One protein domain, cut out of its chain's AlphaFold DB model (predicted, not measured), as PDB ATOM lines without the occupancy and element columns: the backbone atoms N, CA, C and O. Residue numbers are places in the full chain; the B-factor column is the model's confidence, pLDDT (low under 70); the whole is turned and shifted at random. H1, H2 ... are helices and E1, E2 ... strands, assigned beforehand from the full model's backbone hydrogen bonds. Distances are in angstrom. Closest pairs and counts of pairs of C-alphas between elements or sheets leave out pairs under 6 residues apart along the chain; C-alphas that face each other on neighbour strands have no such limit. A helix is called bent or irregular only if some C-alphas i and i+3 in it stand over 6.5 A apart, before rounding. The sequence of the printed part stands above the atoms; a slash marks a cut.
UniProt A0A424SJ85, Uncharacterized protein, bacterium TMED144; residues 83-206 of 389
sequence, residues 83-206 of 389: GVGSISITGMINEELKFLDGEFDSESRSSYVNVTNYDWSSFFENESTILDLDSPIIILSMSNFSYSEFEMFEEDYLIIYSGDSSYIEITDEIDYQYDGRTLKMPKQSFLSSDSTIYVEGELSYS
ATOM      1  N   GLY A  83      -7.264  27.330 -50.808       91.31
ATOM      2  CA  GLY A  83      -8.509  26.668 -51.156       91.31
ATOM      3  C   GLY A  83      -9.396  27.472 -52.108       91.31
ATOM      4  O   GLY A  83      -9.149  28.630 -52.456       91.31
ATOM      5  N   VAL A  84     -10.486  26.838 -52.531       96.06
ATOM      6  CA  VAL A  84     -11.535  27.451 -53.348       96.06
ATOM      7  C   VAL A  84     -12.643  27.963 -52.432       96.06
ATOM      8  O   VAL A  84     -13.329  27.177 -51.777       96.06
ATOM      9  N   GLY A  85     -12.844  29.280 -52.426       97.25
ATOM     10  CA  GLY A  85     -13.764  29.960 -51.512       97.25
ATOM     11  C   GLY A  85     -13.011  30.691 -50.403       97.25
ATOM     12  O   GLY A  85     -11.839  31.030 -50.569       97.25
ATOM     13  N   SER A  86     -13.697  30.976 -49.300       97.12
ATOM     14  CA  SER A  86     -13.105  31.588 -48.108       97.12
ATOM     15  C   SER A  86     -14.034  31.471 -46.902       97.12
ATOM     16  O   SER A  86     -15.263  31.423 -47.032       97.12
ATOM     17  N   ILE A  87     -13.434  31.478 -45.711       97.94
ATOM     18  CA  ILE A  87     -14.130  31.818 -44.469       97.94
ATOM     19  C   ILE A  87     -13.879  33.298 -44.193       97.94
ATOM     20  O   ILE A  87     -12.740  33.746 -44.129       97.94
ATOM     21  N   SER A  88     -14.944  34.080 -44.068       97.12
ATOM     22  CA  SER A  88     -14.868  35.513 -43.795       97.12
ATOM     23  C   SER A  88     -14.881  35.772 -42.293       97.12
ATOM     24  O   SER A  88     -15.808  35.346 -41.601       97.12
ATOM     25  N   ILE A  89     -13.904  36.540 -41.814       94.25
ATOM     26  CA  ILE A  89     -13.881  37.113 -40.468       94.25
ATOM     27  C   ILE A  89     -14.196  38.599 -40.603       94.25
ATOM     28  O   ILE A  89     -13.508  39.312 -41.327       94.25
ATOM     29  N   THR A  90     -15.251  39.077 -39.943       93.69
ATOM     30  CA  THR A  90     -15.667  40.491 -40.007       93.69
ATOM     31  C   THR A  90     -15.955  41.072 -38.623       93.69
ATOM     32  O   THR A  90     -16.180  40.342 -37.657       93.69
ATOM     33  N   GLY A  91     -15.994  42.403 -38.515       89.62
ATOM     34  CA  GLY A  91     -16.271  43.114 -37.263       89.62
ATOM     35  C   GLY A  91     -15.053  43.892 -36.784       89.62
ATOM     36  O   GLY A  91     -14.800  44.985 -37.291       89.62
ATOM     37  N   MET A  92     -14.324  43.344 -35.807       84.88
ATOM     38  CA  MET A  92     -13.079  43.944 -35.299       84.88
ATOM     39  C   MET A  92     -11.970  43.977 -36.360       84.88
ATOM     40  O   MET A  92     -11.253  44.967 -36.474       84.88
ATOM     41  N   ILE A  93     -11.878  42.909 -37.147       85.25
ATOM     42  CA  ILE A  93     -10.974  42.739 -38.288       85.25
ATOM     43  C   ILE A  93     -11.804  42.303 -39.497       85.25
ATOM     44  O   ILE A  93     -12.916  41.808 -39.317       85.25
ATOM     45  N   ASN A  94     -11.308  42.535 -40.715       90.94
ATOM     46  CA  ASN A  94     -11.983  42.130 -41.951       90.94
ATOM     47  C   ASN A  94     -10.991  41.383 -42.836       90.94
ATOM     48  O   ASN A  94     -10.239  42.018 -43.568       90.94
ATOM     49  N   GLU A  95     -11.004  40.059 -42.746       93.25
ATOM     50  CA  GLU A  95     -10.033  39.180 -43.396       93.25
ATOM     51  C   GLU A  95     -10.721  37.937 -43.974       93.25
ATOM     52  O   GLU A  95     -11.837  37.574 -43.583       93.25
ATOM     53  N   GLU A  96     -10.044  37.285 -44.917       95.12
ATOM     54  CA  GLU A  96     -10.487  36.034 -45.534       95.12
ATOM     55  C   GLU A  96      -9.499  34.912 -45.216       95.12
ATOM     56  O   GLU A  96      -8.333  34.979 -45.599       95.12
ATOM     57  N   LEU A  97      -9.983  33.847 -44.581       94.81
ATOM     58  CA  LEU A  97      -9.218  32.624 -44.366       94.81
ATOM     59  C   LEU A  97      -9.344  31.749 -45.618       94.81
ATOM     60  O   LEU A  97     -10.460  31.498 -46.094       94.81
ATOM     61  N   LYS A  98      -8.207  31.321 -46.168       94.06
ATOM     62  CA  LYS A  98      -8.122  30.604 -47.452       94.06
ATOM     63  C   LYS A  98      -7.332  29.311 -47.382       94.06
ATOM     64  O   LYS A  98      -7.495  28.483 -48.273       94.06
ATOM     65  N   PHE A  99      -6.511  29.122 -46.359       89.62
ATOM     66  CA  PHE A  99      -5.768  27.886 -46.172       89.62
ATOM     67  C   PHE A  99      -6.542  27.004 -45.208       89.62
ATOM     68  O   PHE A  99      -7.002  27.472 -44.168       89.62
ATOM     69  N   LEU A 100      -6.737  25.755 -45.610       89.06
ATOM     70  CA  LEU A 100      -7.535  24.747 -44.929       89.06
ATOM     71  C   LEU A 100      -6.618  23.565 -44.659       89.06
ATOM     72  O   LEU A 100      -5.904  23.147 -45.565       89.06
ATOM     73  N   ASP A 101      -6.666  23.044 -43.446       86.62
ATOM     74  CA  ASP A 101      -6.120  21.741 -43.098       86.62
ATOM     75  C   ASP A 101      -7.113  21.033 -42.175       86.62
ATOM     76  O   ASP A 101      -7.854  21.683 -41.434       86.62
ATOM     77  N   GLY A 102      -7.194  19.713 -42.239       85.12
ATOM     78  CA  GLY A 102      -8.138  18.998 -41.401       85.12
ATOM     79  C   GLY A 102      -8.403  17.562 -41.800       85.12
ATOM     80  O   GLY A 102      -8.390  17.199 -42.979       85.12
ATOM     81  N   GLU A 103      -8.754  16.786 -40.786       84.88
ATOM     82  CA  GLU A 103      -9.066  15.368 -40.852       84.88
ATOM     83  C   GLU A 103     -10.574  15.133 -40.741       84.88
ATOM     84  O   GLU A 103     -11.315  15.896 -40.109       84.88
ATOM     85  N   PHE A 104     -11.047  14.058 -41.366       86.38
ATOM     86  CA  PHE A 104     -12.449  13.660 -41.326       86.38
ATOM     87  C   PHE A 104     -12.574  12.140 -41.280       86.38
ATOM     88  O   PHE A 104     -12.237  11.441 -42.235       86.38
ATOM     89  N   ASP A 105     -13.137  11.638 -40.187       83.94
ATOM     90  CA  ASP A 105     -13.536  10.245 -40.064       83.94
ATOM     91  C   ASP A 105     -14.959  10.075 -40.609       83.94
ATOM     92  O   ASP A 105     -15.953  10.543 -40.043       83.94
ATOM     93  N   SER A 106     -15.062   9.364 -41.730       80.06
ATOM     94  CA  SER A 106     -16.338   9.111 -42.394       80.06
ATOM     95  C   SER A 106     -17.297   8.210 -41.602       80.06
ATOM     96  O   SER A 106     -18.516   8.346 -41.771       80.06
ATOM     97  N   GLU A 107     -16.792   7.328 -40.729       82.56
ATOM     98  CA  GLU A 107     -17.607   6.404 -39.936       82.56
ATOM     99  C   GLU A 107     -18.261   7.117 -38.752       82.56
ATOM    100  O   GLU A 107     -19.479   7.032 -38.557       82.56
ATOM    101  N   SER A 108     -17.458   7.837 -37.967       85.94
ATOM    102  CA  SER A 108     -17.934   8.574 -36.791       85.94
ATOM    103  C   SER A 108     -18.525   9.940 -37.139       85.94
ATOM    104  O   SER A 108     -19.295  10.489 -36.347       85.94
ATOM    105  N   ARG A 109     -18.225  10.465 -38.338       85.31
ATOM    106  CA  ARG A 109     -18.490  11.853 -38.757       85.31
ATOM    107  C   ARG A 109     -17.750  12.872 -37.879       85.31
ATOM    108  O   ARG A 109     -18.157  14.038 -37.842       85.31
ATOM    109  N   SER A 110     -16.709  12.429 -37.174       87.56
ATOM    110  CA  SER A 110     -15.806  13.299 -36.434       87.56
ATOM    111  C   SER A 110     -14.784  13.938 -37.369       87.56
ATOM    112  O   SER A 110     -14.476  13.426 -38.444       87.56
ATOM    113  N   SER A 111     -14.309  15.105 -36.976       88.69
ATOM    114  CA  SER A 111     -13.447  15.960 -37.762       88.69
ATOM    115  C   SER A 111     -12.702  16.938 -36.884       88.69
ATOM    116  O   SER A 111     -13.234  17.415 -35.880       88.69
ATOM    117  N   TYR A 112     -11.520  17.285 -37.360       88.06
ATOM    118  CA  TYR A 112     -10.703  18.375 -36.871       88.06
ATOM    119  C   TYR A 112     -10.377  19.258 -38.065       88.06
ATOM    120  O   TYR A 112     -10.023  18.739 -39.123       88.06
ATOM    121  N   VAL A 113     -10.555  20.567 -37.936       90.69
ATOM    122  CA  VAL A 113     -10.357  21.503 -39.041       90.69
ATOM    123  C   VAL A 113      -9.685  22.769 -38.540       90.69
ATOM    124  O   VAL A 113     -10.205  23.450 -37.660       90.69
ATOM    125  N   ASN A 114      -8.583  23.125 -39.185       90.50
ATOM    126  CA  ASN A 114      -7.911  24.403 -39.053       90.50
ATOM    127  C   ASN A 114      -8.083  25.226 -40.325       90.50
ATOM    128  O   ASN A 114      -7.896  24.737 -41.441       90.50
ATOM    129  N   VAL A 115      -8.378  26.512 -40.164       92.69
ATOM    130  CA  VAL A 115      -8.339  27.474 -41.264       92.69
ATOM    131  C   VAL A 115      -7.634  28.758 -40.865       92.69
ATOM    132  O   VAL A 115      -7.718  29.208 -39.724       92.69
ATOM    133  N   THR A 116      -6.951  29.361 -41.833       91.19
ATOM    134  CA  THR A 116      -6.145  30.568 -41.622       91.19
ATOM    135  C   THR A 116      -6.076  31.444 -42.876       91.19
ATOM    136  O   THR A 116      -6.365  31.001 -43.996       91.19
ATOM    137  N   ASN A 117      -5.719  32.716 -42.698       89.12
ATOM    138  CA  ASN A 117      -5.390  33.649 -43.781       89.12
ATOM    139  C   ASN A 117      -3.901  33.633 -44.163       89.12
ATOM    140  O   ASN A 117      -3.509  34.363 -45.071       89.12
ATOM    141  N   TYR A 118      -3.096  32.811 -43.495       80.50
ATOM    142  CA  TYR A 118      -1.654  32.718 -43.688       80.50
ATOM    143  C   TYR A 118      -1.251  31.339 -44.224       80.50
ATOM    144  O   TYR A 118      -1.861  30.341 -43.866       80.50
ATOM    145  N   ASP A 119      -0.247  31.254 -45.088       74.56
ATOM    146  CA  ASP A 119       0.165  29.957 -45.630       74.56
ATOM    147  C   ASP A 119       0.846  29.114 -44.538       74.56
ATOM    148  O   ASP A 119       1.890  29.500 -44.013       74.56
ATOM    149  N   TRP A 120       0.256  27.965 -44.180       64.62
ATOM    150  CA  TRP A 120       0.808  27.051 -43.172       64.62
ATOM    151  C   TRP A 120       2.233  26.602 -43.506       64.62
ATOM    152  O   TRP A 120       3.030  26.393 -42.597       64.62
ATOM    153  N   SER A 121       2.565  26.487 -44.798       56.25
ATOM    154  CA  SER A 121       3.910  26.105 -45.240       56.25
ATOM    155  C   SER A 121       4.957  27.190 -44.985       56.25
ATOM    156  O   SER A 121       6.134  26.875 -44.856       56.25
ATOM    157  N   SER A 122       4.532  28.444 -44.821       53.12
ATOM    158  CA  SER A 122       5.397  29.568 -44.447       53.12
ATOM    159  C   SER A 122       5.497  29.772 -42.931       53.12
ATOM    160  O   SER A 122       6.291  30.586 -42.471       53.12
ATOM    161  N   PHE A 123       4.708  29.052 -42.119       46.91
ATOM    162  CA  PHE A 123       4.724  29.194 -40.652       46.91
ATOM    163  C   PHE A 123       6.079  28.793 -40.039       46.91
ATOM    164  O   PHE A 123       6.441  29.266 -38.965       46.91
ATOM    165  N   PHE A 124       6.839  27.957 -40.747       45.59
ATOM    166  CA  PHE A 124       8.152  27.459 -40.343       45.59
ATOM    167  C   PHE A 124       9.324  28.342 -40.816       45.59
ATOM    168  O   PHE A 124      10.470  27.953 -40.621       45.59
ATOM    169  N   GLU A 125       9.066  29.521 -41.406       43.81
ATOM    170  CA  GLU A 125      10.122  30.426 -41.902       43.81
ATOM    171  C   GLU A 125      10.686  31.396 -40.845       43.81
ATOM    172  O   GLU A 125      11.617  32.121 -41.177       43.81
ATOM    173  N   ASN A 126      10.107  31.517 -39.633       43.41
ATOM    174  CA  ASN A 126      10.711  32.158 -38.439       43.41
ATOM    175  C   ASN A 126       9.649  32.473 -37.364       43.41
ATOM    176  O   ASN A 126       8.789  33.329 -37.585       43.41
ATOM    177  N   GLU A 127       9.791  31.971 -36.129       41.22
ATOM    178  CA  GLU A 127       8.976  32.431 -34.979       41.22
ATOM    179  C   GLU A 127       9.125  33.947 -34.701       41.22
ATOM    180  O   GLU A 127       8.247  34.575 -34.103       41.22
ATOM    181  N   SER A 128      10.216  34.578 -35.156       46.31
ATOM    182  CA  SER A 128      10.446  36.022 -35.003       46.31
ATOM    183  C   SER A 128       9.647  36.913 -35.965       46.31
ATOM    184  O   SER A 128       9.647  38.128 -35.772       46.31
ATOM    185  N   THR A 129       8.940  36.357 -36.958       49.62
ATOM    186  CA  THR A 129       8.164  37.138 -37.951       49.62
ATOM    187  C   THR A 129       6.802  37.625 -37.451       49.62
ATOM    188  O   THR A 129       6.225  38.534 -38.045       49.62
ATOM    189  N   ILE A 130       6.313  37.127 -36.305       51.72
ATOM    190  CA  ILE A 130       5.059  37.613 -35.689       51.72
ATOM    191  C   ILE A 130       5.147  39.117 -35.336       51.72
ATOM    192  O   ILE A 130       4.127  39.791 -35.205       51.72
ATOM    193  N   LEU A 131       6.363  39.662 -35.208       48.47
ATOM    194  CA  LEU A 131       6.628  41.039 -34.781       48.47
ATOM    195  C   LEU A 131       6.569  42.099 -35.897       48.47
ATOM    196  O   LEU A 131       6.575  43.281 -35.566       48.47
ATOM    197  N   ASP A 132       6.484  41.705 -37.173       52.25
ATOM    198  CA  ASP A 132       6.484  42.623 -38.330       52.25
ATOM    199  C   ASP A 132       5.382  42.268 -39.353       52.25
ATOM    200  O   ASP A 132       5.558  42.329 -40.569       52.25
ATOM    201  N   LEU A 133       4.205  41.880 -38.857       61.69
ATOM    202  CA  LEU A 133       3.061  41.545 -39.703       61.69
ATOM    203  C   LEU A 133       2.336  42.800 -40.224       61.69
ATOM    204  O   LEU A 133       1.745  43.556 -39.450       61.69
ATOM    205  N   ASP A 134       2.288  42.966 -41.549       65.12
ATOM    206  CA  ASP A 134       1.465  43.987 -42.228       65.12
ATOM    207  C   ASP A 134      -0.056  43.717 -42.105       65.12
ATOM    208  O   ASP A 134      -0.874  44.630 -42.266       65.12
ATOM    209  N   SER A 135      -0.455  42.471 -41.816       72.31
ATOM    210  CA  SER A 135      -1.843  42.017 -41.612       72.31
ATOM    211  C   SER A 135      -1.893  40.952 -40.505       72.31
ATOM    212  O   SER A 135      -0.951  40.170 -40.389       72.31
ATOM    213  N   PRO A 136      -2.943  40.909 -39.661       83.75
ATOM    214  CA  PRO A 136      -3.024  39.935 -38.573       83.75
ATOM    215  C   PRO A 136      -3.048  38.487 -39.084       83.75
ATOM    216  O   PRO A 136      -3.743  38.189 -40.054       83.75
ATOM    217  N   ILE A 137      -2.371  37.576 -38.380       86.38
ATOM    218  CA  ILE A 137      -2.513  36.129 -38.604       86.38
ATOM    219  C   ILE A 137      -3.714  35.641 -37.804       86.38
ATOM    220  O   ILE A 137      -3.819  35.898 -36.604       86.38
ATOM    221  N   ILE A 138      -4.618  34.925 -38.463       88.94
ATOM    222  CA  ILE A 138      -5.842  34.420 -37.851       88.94
ATOM    223  C   ILE A 138      -5.865  32.908 -37.975       88.94
ATOM    224  O   ILE A 138      -5.879  32.393 -39.084       88.94
ATOM    225  N   ILE A 139      -5.951  32.215 -36.846       90.00
ATOM    226  CA  ILE A 139      -6.101  30.766 -36.790       90.00
ATOM    227  C   ILE A 139      -7.463  30.451 -36.191       90.00
ATOM    228  O   ILE A 139      -7.789  30.901 -35.095       90.00
ATOM    229  N   LEU A 140      -8.252  29.664 -36.909       91.88
ATOM    230  CA  LEU A 140      -9.530  29.147 -36.449       91.88
ATOM    231  C   LEU A 140      -9.455  27.621 -36.441       91.88
ATOM    232  O   LEU A 140      -9.317  27.016 -37.504       91.88
ATOM    233  N   SER A 141      -9.551  27.034 -35.253       91.25
ATOM    234  CA  SER A 141      -9.533  25.592 -35.028       91.25
ATOM    235  C   SER A 141     -10.898  25.126 -34.552       91.25
ATOM    236  O   SER A 141     -11.541  25.797 -33.745       91.25
ATOM    237  N   MET A 142     -11.362  24.011 -35.103       91.94
ATOM    238  CA  MET A 142     -12.681  23.446 -34.848       91.94
ATOM    239  C   MET A 142     -12.571  21.930 -34.732       91.94
ATOM    240  O   MET A 142     -11.990  21.284 -35.610       91.94
ATOM    241  N   SER A 143     -13.160  21.352 -33.690       89.12
ATOM    242  CA  SER A 143     -13.097  19.916 -33.431       89.12
ATOM    243  C   SER A 143     -14.413  19.387 -32.878       89.12
ATOM    244  O   SER A 143     -14.991  19.922 -31.938       89.12
ATOM    245  N   ASN A 144     -14.881  18.269 -33.427       86.12
ATOM    246  CA  ASN A 144     -16.009  17.514 -32.878       86.12
ATOM    247  C   ASN A 144     -15.609  16.069 -32.541       86.12
ATOM    248  O   ASN A 144     -16.466  15.177 -32.433       86.12
ATOM    249  N   PHE A 145     -14.307  15.818 -32.383       77.19
ATOM    250  CA  PHE A 145     -13.814  14.578 -31.805       77.19
ATOM    251  C   PHE A 145     -14.254  14.481 -30.344       77.19
ATOM    252  O   PHE A 145     -14.137  15.415 -29.563       77.19
ATOM    253  N   SER A 146     -14.800  13.323 -29.974       59.34
ATOM    254  CA  SER A 146     -15.246  13.053 -28.598       59.34
ATOM    255  C   SER A 146     -14.254  12.200 -27.799       59.34
ATOM    256  O   SER A 146     -14.528  11.866 -26.646       59.34
ATOM    257  N   TYR A 147     -13.130  11.822 -28.418       50.09
ATOM    258  CA  TYR A 147     -12.086  10.966 -27.861       50.09
ATOM    259  C   TYR A 147     -10.757  11.232 -28.582       50.09
ATOM    260  O   TYR A 147     -10.639  10.890 -29.758       50.09
ATOM    261  N   SER A 148      -9.742  11.731 -27.881       45.81
ATOM    262  CA  SER A 148      -8.349  11.514 -28.268       45.81
ATOM    263  C   SER A 148      -7.459  11.388 -27.022       45.81
ATOM    264  O   SER A 148      -7.746  11.944 -25.968       45.81
ATOM    265  N   GLU A 149      -6.373  10.618 -27.110       44.59
ATOM    266  CA  GLU A 149      -5.294  10.623 -26.103       44.59
ATOM    267  C   GLU A 149      -4.355  11.843 -26.281       44.59
ATOM    268  O   GLU A 149      -3.313  11.924 -25.630       44.59
ATOM    269  N   PHE A 150      -4.724  12.794 -27.151       42.91
ATOM    270  CA  PHE A 150      -3.934  13.948 -27.571       42.91
ATOM    271  C   PHE A 150      -4.696  15.251 -27.266       42.91
ATOM    272  O   PHE A 150      -5.309  15.857 -28.136       42.91
ATOM    273  N   GLU A 151      -4.610  15.707 -26.013       43.66
ATOM    274  CA  GLU A 151      -5.318  16.880 -25.450       43.66
ATOM    275  C   GLU A 151      -5.133  18.216 -26.219       43.66
ATOM    276  O   GLU A 151      -5.804  19.192 -25.909       43.66
ATOM    277  N   MET A 152      -4.236  18.303 -27.208       44.19
ATOM    278  CA  MET A 152      -3.887  19.560 -27.890       44.19
ATOM    279  C   MET A 152      -4.757  19.919 -29.110       44.19
ATOM    280  O   MET A 152      -4.570  20.996 -29.671       44.19
ATOM    281  N   PHE A 153      -5.703  19.059 -29.514       51.28
ATOM    282  CA  PHE A 153      -6.532  19.239 -30.723       51.28
ATOM    283  C   PHE A 153      -8.052  19.212 -30.450       51.28
ATOM    284  O   PHE A 153      -8.863  18.983 -31.351       51.28
ATOM    285  N   GLU A 154      -8.456  19.405 -29.192       58.62
ATOM    286  CA  GLU A 154      -9.838  19.171 -28.740       58.62
ATOM    287  C   GLU A 154     -10.672  20.442 -28.541       58.62
ATOM    288  O   GLU A 154     -11.860  20.341 -28.238       58.62
ATOM    289  N   GLU A 155     -10.082  21.628 -28.695       73.56
ATOM    290  CA  GLU A 155     -10.770  22.875 -28.373       73.56
ATOM    291  C   GLU A 155     -11.083  23.699 -29.618       73.56
ATOM    292  O   GLU A 155     -10.221  23.983 -30.447       73.56
ATOM    293  N   ASP A 156     -12.345  24.106 -29.708       88.62
ATOM    294  CA  ASP A 156     -12.795  25.129 -30.633       88.62
ATOM    295  C   ASP A 156     -12.194  26.472 -30.207       88.62
ATOM    296  O   ASP A 156     -12.483  26.984 -29.117       88.62
ATOM    297  N   TYR A 157     -11.358  27.057 -31.065       89.94
ATOM    298  CA  TYR A 157     -10.768  28.357 -30.784       89.94
ATOM    299  C   TYR A 157     -10.571  29.229 -32.020       89.94
ATOM    300  O   TYR A 157     -10.328  28.770 -33.135       89.94
ATOM    301  N   LEU A 158     -10.611  30.538 -31.787       90.50
ATOM    302  CA  LEU A 158     -10.177  31.572 -32.717       90.50
ATOM    303  C   LEU A 158      -9.043  32.362 -32.068       90.50
ATOM    304  O   LEU A 158      -9.257  33.034 -31.058       90.50
ATOM    305  N   ILE A 159      -7.862  32.320 -32.680       88.81
ATOM    306  CA  ILE A 159      -6.711  33.133 -32.297       88.81
ATOM    307  C   ILE A 159      -6.440  34.170 -33.387       88.81
ATOM    308  O   ILE A 159      -6.409  33.855 -34.573       88.81
ATOM    309  N   ILE A 160      -6.236  35.420 -32.981       88.12
ATOM    310  CA  ILE A 160      -5.845  36.528 -33.856       88.12
ATOM    311  C   ILE A 160      -4.545  37.108 -33.309       88.12
ATOM    312  O   ILE A 160      -4.569  37.764 -32.267       88.12
ATOM    313  N   TYR A 161      -3.437  36.905 -34.016       84.81
ATOM    314  CA  TYR A 161      -2.147  37.526 -33.726       84.81
ATOM    315  C   TYR A 161      -2.034  38.863 -34.450       84.81
ATOM    316  O   TYR A 161      -2.203  38.952 -35.666       84.81
ATOM    317  N   SER A 162      -1.735  39.912 -33.695       80.06
ATOM    318  CA  SER A 162      -1.453  41.244 -34.224       80.06
ATOM    319  C   SER A 162       0.059  41.463 -34.308       80.06
ATOM    320  O   SER A 162       0.810  40.931 -33.494       80.06
ATOM    321  N   GLY A 163       0.508  42.299 -35.250       70.25
ATOM    322  CA  GLY A 163       1.935  42.591 -35.453       70.25
ATOM    323  C   GLY A 163       2.648  43.251 -34.260       70.25
ATOM    324  O   GLY A 163       3.862  43.368 -34.252       70.25
ATOM    325  N   ASP A 164       1.926  43.668 -33.217       71.06
ATOM    326  CA  ASP A 164       2.490  44.213 -31.975       71.06
ATOM    327  C   ASP A 164       2.679  43.156 -30.866       71.06
ATOM    328  O   ASP A 164       2.777  43.501 -29.685       71.06
ATOM    329  N   SER A 165       2.707  41.870 -31.238       68.25
ATOM    330  CA  SER A 165       2.724  40.705 -30.335       68.25
ATOM    331  C   SER A 165       1.480  40.534 -29.460       68.25
ATOM    332  O   SER A 165       1.457  39.641 -28.607       68.25
ATOM    333  N   SER A 166       0.455  41.377 -29.606       79.56
ATOM    334  CA  SER A 166      -0.812  41.143 -28.922       79.56
ATOM    335  C   SER A 166      -1.598  40.043 -29.630       79.56
ATOM    336  O   SER A 166      -1.511  39.878 -30.848       79.56
ATOM    337  N   TYR A 167      -2.371  39.278 -28.863       84.94
ATOM    338  CA  TYR A 167      -3.284  38.298 -29.427       84.94
ATOM    339  C   TYR A 167      -4.647  38.352 -28.746       84.94
ATOM    340  O   TYR A 167      -4.778  38.749 -27.583       84.94
ATOM    341  N   ILE A 168      -5.665  37.963 -29.503       85.88
ATOM    342  CA  ILE A 168      -7.011  37.694 -29.006       85.88
ATOM    343  C   ILE A 168      -7.231  36.202 -29.158       85.88
ATOM    344  O   ILE A 168      -7.061  35.680 -30.251       85.88
ATOM    345  N   GLU A 169      -7.632  35.552 -28.076       88.81
ATOM    346  CA  GLU A 169      -8.021  34.149 -28.061       88.81
ATOM    347  C   GLU A 169      -9.474  34.056 -27.600       88.81
ATOM    348  O   GLU A 169      -9.872  34.663 -26.599       88.81
ATOM    349  N   ILE A 170     -10.279  33.340 -28.374       87.81
ATOM    350  CA  ILE A 170     -11.674  33.052 -28.073       87.81
ATOM    351  C   ILE A 170     -11.826  31.543 -28.091       87.81
ATOM    352  O   ILE A 170     -11.697  30.944 -29.151       87.81
ATOM    353  N   THR A 171     -12.153  30.975 -26.937       88.94
ATOM    354  CA  THR A 171     -12.533  29.569 -26.782       88.94
ATOM    355  C   THR A 171     -14.040  29.522 -26.552       88.94
ATOM    356  O   THR A 171     -14.525  29.888 -25.477       88.94
ATOM    357  N   ASP A 172     -14.792  29.166 -27.586       87.06
ATOM    358  CA  ASP A 172     -16.254  29.066 -27.568       87.06
ATOM    359  C   ASP A 172     -16.679  27.989 -28.569       87.06
ATOM    360  O   ASP A 172     -15.921  27.685 -29.482       87.06
ATOM    361  N   GLU A 173     -17.873  27.423 -28.411       89.44
ATOM    362  CA  GLU A 173     -18.389  26.410 -29.340       89.44
ATOM    363  C   GLU A 173     -18.553  27.024 -30.739       89.44
ATOM    364  O   GLU A 173     -19.202  28.067 -30.900       89.44
ATOM    365  N   ILE A 174     -17.967  26.386 -31.755       91.75
ATOM    366  CA  ILE A 174     -18.024  26.849 -33.141       91.75
ATOM    367  C   ILE A 174     -18.939  25.917 -33.934       91.75
ATOM    368  O   ILE A 174     -18.655  24.741 -34.136       91.75
ATOM    369  N   ASP A 175     -20.028  26.460 -34.478       94.31
ATOM    370  CA  ASP A 175     -20.891  25.698 -35.378       94.31
ATOM    371  C   ASP A 175     -20.201  25.520 -36.743       94.31
ATOM    372  O   ASP A 175     -19.923  26.505 -37.434       94.31
ATOM    373  N   TYR A 176     -19.980  24.281 -37.191       95.31
ATOM    374  CA  TYR A 176     -19.430  23.999 -38.522       95.31
ATOM    375  C   TYR A 176     -19.935  22.680 -39.124       95.31
ATOM    376  O   TYR A 176     -20.524  21.825 -38.462       95.31
ATOM    377  N   GLN A 177     -19.740  22.528 -40.436       95.31
ATOM    378  CA  GLN A 177     -19.886  21.257 -41.142       95.31
ATOM    379  C   GLN A 177     -18.660  21.026 -42.014       95.31
ATOM    380  O   GLN A 177     -18.311  21.884 -42.822       95.31
ATOM    381  N   TYR A 178     -18.069  19.844 -41.895       94.38
ATOM    382  CA  TYR A 178     -16.959  19.403 -42.726       94.38
ATOM    383  C   TYR A 178     -17.225  17.989 -43.245       94.38
ATOM    384  O   TYR A 178     -17.823  17.160 -42.553       94.38
ATOM    385  N   ASP A 179     -16.857  17.738 -44.496       92.06
ATOM    386  CA  ASP A 179     -17.048  16.450 -45.173       92.06
ATOM    387  C   ASP A 179     -15.730  15.804 -45.629       92.06
ATOM    388  O   ASP A 179     -15.749  14.892 -46.453       92.06
ATOM    389  N   GLY A 180     -14.600  16.290 -45.110       89.94
ATOM    390  CA  GLY A 180     -13.257  15.894 -45.539       89.94
ATOM    391  C   GLY A 180     -12.720  16.696 -46.723       89.94
ATOM    392  O   GLY A 180     -11.557  16.540 -47.084       89.94
ATOM    393  N   ARG A 181     -13.537  17.552 -47.355       92.69
ATOM    394  CA  ARG A 181     -13.103  18.385 -48.491       92.69
ATOM    395  C   ARG A 181     -13.535  19.836 -48.403       92.69
ATOM    396  O   ARG A 181     -12.788  20.722 -48.817       92.69
ATOM    397  N   THR A 182     -14.741  20.066 -47.910       96.00
ATOM    398  CA  THR A 182     -15.394  21.367 -47.874       96.00
ATOM    399  C   THR A 182     -15.839  21.679 -46.456       96.00
ATOM    400  O   THR A 182     -16.675  20.985 -45.876       96.00
ATOM    401  N   LEU A 183     -15.311  22.772 -45.919       97.31
ATOM    402  CA  LEU A 183     -15.761  23.399 -44.690       97.31
ATOM    403  C   LEU A 183     -16.896  24.381 -44.995       97.31
ATOM    404  O   LEU A 183     -16.789  25.228 -45.885       97.31
ATOM    405  N   LYS A 184     -17.972  24.302 -44.213       97.75
ATOM    406  CA  LYS A 184     -19.098  25.239 -44.235       97.75
ATOM    407  C   LYS A 184     -19.332  25.792 -42.847       97.75
ATOM    408  O   LYS A 184     -19.583  25.037 -41.908       97.75
ATOM    409  N   MET A 185     -19.334  27.113 -42.755       96.81
ATOM    410  CA  MET A 185     -19.573  27.832 -41.516       96.81
ATOM    411  C   MET A 185     -20.833  28.690 -41.642       96.81
ATOM    412  O   MET A 185     -20.853  29.634 -42.444       96.81
ATOM    413  N   PRO A 186     -21.903  28.395 -40.879       97.06
ATOM    414  CA  PRO A 186     -23.024  29.310 -40.768       97.06
ATOM    415  C   PRO A 186     -22.570  30.617 -40.117       97.06
ATOM    416  O   PRO A 186     -21.604  30.661 -39.358       97.06
ATOM    417  N   LYS A 187     -23.315  31.689 -40.391       96.50
ATOM    418  CA  LYS A 187     -23.063  32.977 -39.758       96.50
ATOM    419  C   LYS A 187     -23.256  32.886 -38.250       96.50
ATOM    420  O   LYS A 187     -24.385  32.733 -37.781       96.50
ATOM    421  N   GLN A 188     -22.167  33.086 -37.525       95.56
ATOM    422  CA  GLN A 188     -22.127  33.118 -36.068       95.56
ATOM    423  C   GLN A 188     -21.286  34.296 -35.577       95.56
ATOM    424  O   GLN A 188     -20.645  34.993 -36.372       95.56
ATOM    425  N   SER A 189     -21.366  34.582 -34.280       94.06
ATOM    426  CA  SER A 189     -20.705  35.740 -33.690       94.06
ATOM    427  C   SER A 189     -20.089  35.420 -32.344       94.06
ATOM    428  O   SER A 189     -20.781  34.891 -31.477       94.06
ATOM    429  N   PHE A 190     -18.864  35.884 -32.145       90.94
ATOM    430  CA  PHE A 190     -18.109  35.731 -30.916       90.94
ATOM    431  C   PHE A 190     -17.902  37.086 -30.243       90.94
ATOM    432  O   PHE A 190     -17.722  38.119 -30.902       90.94
ATOM    433  N   LEU A 191     -17.959  37.094 -28.914       85.62
ATOM    434  CA  LEU A 191     -17.748  38.293 -28.112       85.62
ATOM    435  C   LEU A 191     -16.291  38.351 -27.655       85.62
ATOM    436  O   LEU A 191     -15.857  37.529 -26.857       85.62
ATOM    437  N   SER A 192     -15.568  39.366 -28.118       77.25
ATOM    438  CA  SER A 192     -14.302  39.793 -27.522       77.25
ATOM    439  C   SER A 192     -14.565  40.897 -26.484       77.25
ATOM    440  O   SER A 192     -15.668  41.451 -26.421       77.25
ATOM    441  N   SER A 193     -13.566  41.237 -25.662       73.56
ATOM    442  CA  SER A 193     -13.673  42.248 -24.597       73.56
ATOM    443  C   SER A 193     -14.241  43.584 -25.082       73.56
ATOM    444  O   SER A 193     -15.008  44.221 -24.360       73.56
ATOM    445  N   ASP A 194     -13.906  43.975 -26.315       72.88
ATOM    446  CA  ASP A 194     -14.187  45.309 -26.849       72.88
ATOM    447  C   ASP A 194     -14.953  45.304 -28.182       72.88
ATOM    448  O   ASP A 194     -15.260  46.369 -28.725       72.88
ATOM    449  N   SER A 195     -15.268  44.136 -28.754       81.94
ATOM    450  CA  SER A 195     -15.903  44.025 -30.076       81.94
ATOM    451  C   SER A 195     -16.594  42.681 -30.305       81.94
ATOM    452  O   SER A 195     -16.381  41.712 -29.585       81.94
ATOM    453  N   THR A 196     -17.439  42.627 -31.335       89.56
ATOM    454  CA  THR A 196     -18.042  41.385 -31.832       89.56
ATOM    455  C   THR A 196     -17.347  40.980 -33.125       89.56
ATOM    456  O   THR A 196     -17.211  41.805 -34.031       89.56
ATOM    457  N   ILE A 197     -16.932  39.720 -33.204       92.50
ATOM    458  CA  ILE A 197     -16.365  39.104 -34.402       92.50
ATOM    459  C   ILE A 197     -17.442  38.227 -35.028       92.50
ATOM    460  O   ILE A 197     -18.149  37.525 -34.312       92.50
ATOM    461  N   TYR A 198     -17.589  38.279 -36.346       95.00
ATOM    462  CA  TYR A 198     -18.504  37.426 -37.095       95.00
ATOM    463  C   TYR A 198     -17.714  36.508 -38.013       95.00
ATOM    464  O   TYR A 198     -16.805  36.975 -38.700       95.00
ATOM    465  N   VAL A 199     -18.116  35.241 -38.051       95.81
ATOM    466  CA  VAL A 199     -17.491  34.202 -38.871       95.81
ATOM    467  C   VAL A 199     -18.563  33.551 -39.734       95.81
ATOM    468  O   VAL A 199     -19.619  33.169 -39.224       95.81
ATOM    469  N   GLU A 200     -18.332  33.481 -41.043       97.81
ATOM    470  CA  GLU A 200     -19.200  32.778 -41.995       97.81
ATOM    471  C   GLU A 200     -18.446  32.433 -43.277       97.81
ATOM    472  O   GLU A 200     -17.533  33.156 -43.669       97.81
ATOM    473  N   GLY A 201     -18.846  31.374 -43.977       98.06
ATOM    474  CA  GLY A 201     -18.301  31.103 -45.303       98.06
ATOM    475  C   GLY A 201     -18.346  29.646 -45.727       98.06
ATOM    476  O   GLY A 201     -18.898  28.781 -45.047       98.06
ATOM    477  N   GLU A 202     -17.752  29.403 -46.887       98.38
ATOM    478  CA  GLU A 202     -17.546  28.075 -47.450       98.38
ATOM    479  C   GLU A 202     -16.156  28.045 -48.084       98.38
ATOM    480  O   GLU A 202     -15.827  28.891 -48.921       98.38
ATOM    481  N   LEU A 203     -15.350  27.074 -47.668       98.00
ATOM    482  CA  LEU A 203     -13.981  26.887 -48.126       98.00
ATOM    483  C   LEU A 203     -13.776  25.411 -48.452       98.00
ATOM    484  O   LEU A 203     -14.057  24.548 -47.630       98.00
ATOM    485  N   SER A 204     -13.306  25.117 -49.658       96.88
ATOM    486  CA  SER A 204     -12.938  23.758 -50.066       96.88
ATOM    487  C   SER A 204     -11.454  23.673 -50.359       96.88
ATOM    488  O   SER A 204     -10.878  24.654 -50.830       96.88
ATOM    489  N   TYR A 205     -10.855  22.498 -50.183       92.75
ATOM    490  CA  TYR A 205      -9.511  22.268 -50.700       92.75
ATOM    491  C   TYR A 205      -9.433  22.553 -52.200       92.75
ATOM    492  O   TYR A 205     -10.358  22.268 -52.971       92.75
ATOM    493  N   SER A 206      -8.287  23.083 -52.618       91.25
ATOM    494  CA  SER A 206      -7.886  23.007 -54.016       91.25
ATOM    495  C   SER A 206      -7.547  21.553 -54.380       91.25
ATOM    496  O   SER A 206      -7.342  20.709 -53.503       91.25
TER     497      SER A 206
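This is residues 83 to 206 of the 389 residues of an uncharacterized protein of bacterium TMED144 (UniProt A0A424SJ85). Picture a sandwich of two antiparallel sheets: E3, E4, E5, E6 and E7 make one layer, E2, E1, E9 and E8 the other, and the strands of the one cross those of the other at 72 degrees. The layers face each other well, their best planes 9 degrees apart, while residues 122 to 128, of which 122 to 125 belong to H1, stick out free from the strands. The printed part has 124 residues with nine named strands and two short helices, in the order E1 E2 E3 E4 H1 H2 E5 E6 E7 E8 E9, and its class is mostly strand. It is compact, with a radius of gyration of the C-alphas of 14.3 A and spans of 43 by 32 by 31 A.

Start with the larger sheet, whose edge strand E3, residues 99 to 104, forms a hairpin with E4, residues 111 to 116; look for N 101 and O 114 at 2.9 A. On E4 follows E5, residues 137 to 143, antiparallel at 171 degrees, with N 113 and O 142 at 2.8 A. E5 forms a hairpin with E6, residues 157 to 161, where N 139 and O 159 are 2.8 A apart, and E6 forms one with the other edge strand, E7, residues 167 to 171, where N 158 and O 170 are 2.9 A apart. E5, E6 and E7 are a meander, each strand the antiparallel neighbour of the one before. In the second sheet, E2, residues 95 to 97, forms a hairpin with E1, residues 84 to 90, with N 89 and O 95 at 2.9 A. E1 is the antiparallel neighbour of E9, residues 196 to 204, with N 86 and O 202 at 3.0 A; E9 forms a hairpin with E8, residues 182 to 191, with N 185 and O 201 at 2.9 A. E8 bends by 64 degrees at residue 187. Between the sheets, the closest C-alphas of E3 and E9 are those of Leu 100 and Leu 203, 7.5 A apart; those of E7 and E8 are Ile 170 and Phe 190, also 7.5 A. H1, residues 120 to 125, is only just on the larger sheet, with 5 pairs of C-alphas within 10 A, and only grazes it with residues 120 to 121. H2, residues 127 to 132, is not on either sheet. H1 and H2 are irregular, but only just: C-alphas 121 and 124 are 6.6 A apart, C-alphas 127 and 130 6.53 A. Within hydrogen-bond range are 0 of 2 O i to N i+4 pairs in each, against 2 of 3 O i to N i+3 pairs in H1 and 1 of 3 in H2.

Find C-alpha 99 at (-5.768, 27.886, -46.172), where E3 begins its 16.4 A; E4 measures 16.8 A and E5 20.0 A. E6 and E7 follow with 12.9 A and 13.0 A. Find C-alpha 84 at (-11.535, 27.451, -53.348), from which E1 runs 19.1 A; E2 has three residues. E8 runs 26.1 A, and E9 runs 25.9 A to C-alpha 204 at (-12.938, 23.758, -50.066).

The two C-alphas farthest apart are those of Glu 107 and Asp 164, 43.6 A, while those of Gly 83 and Ser 206, first and last printed, are 4.7 A apart. The printed part has no cut. The chain changes sheet at the links E2 to E3 and E7 to E8. The link E5 to E6, residues 144 to 156, is long. The mean pLDDT of the printed part is 81.4; look for values under 70 at residues 120 to 134, residues 146 to 154 and residue 165.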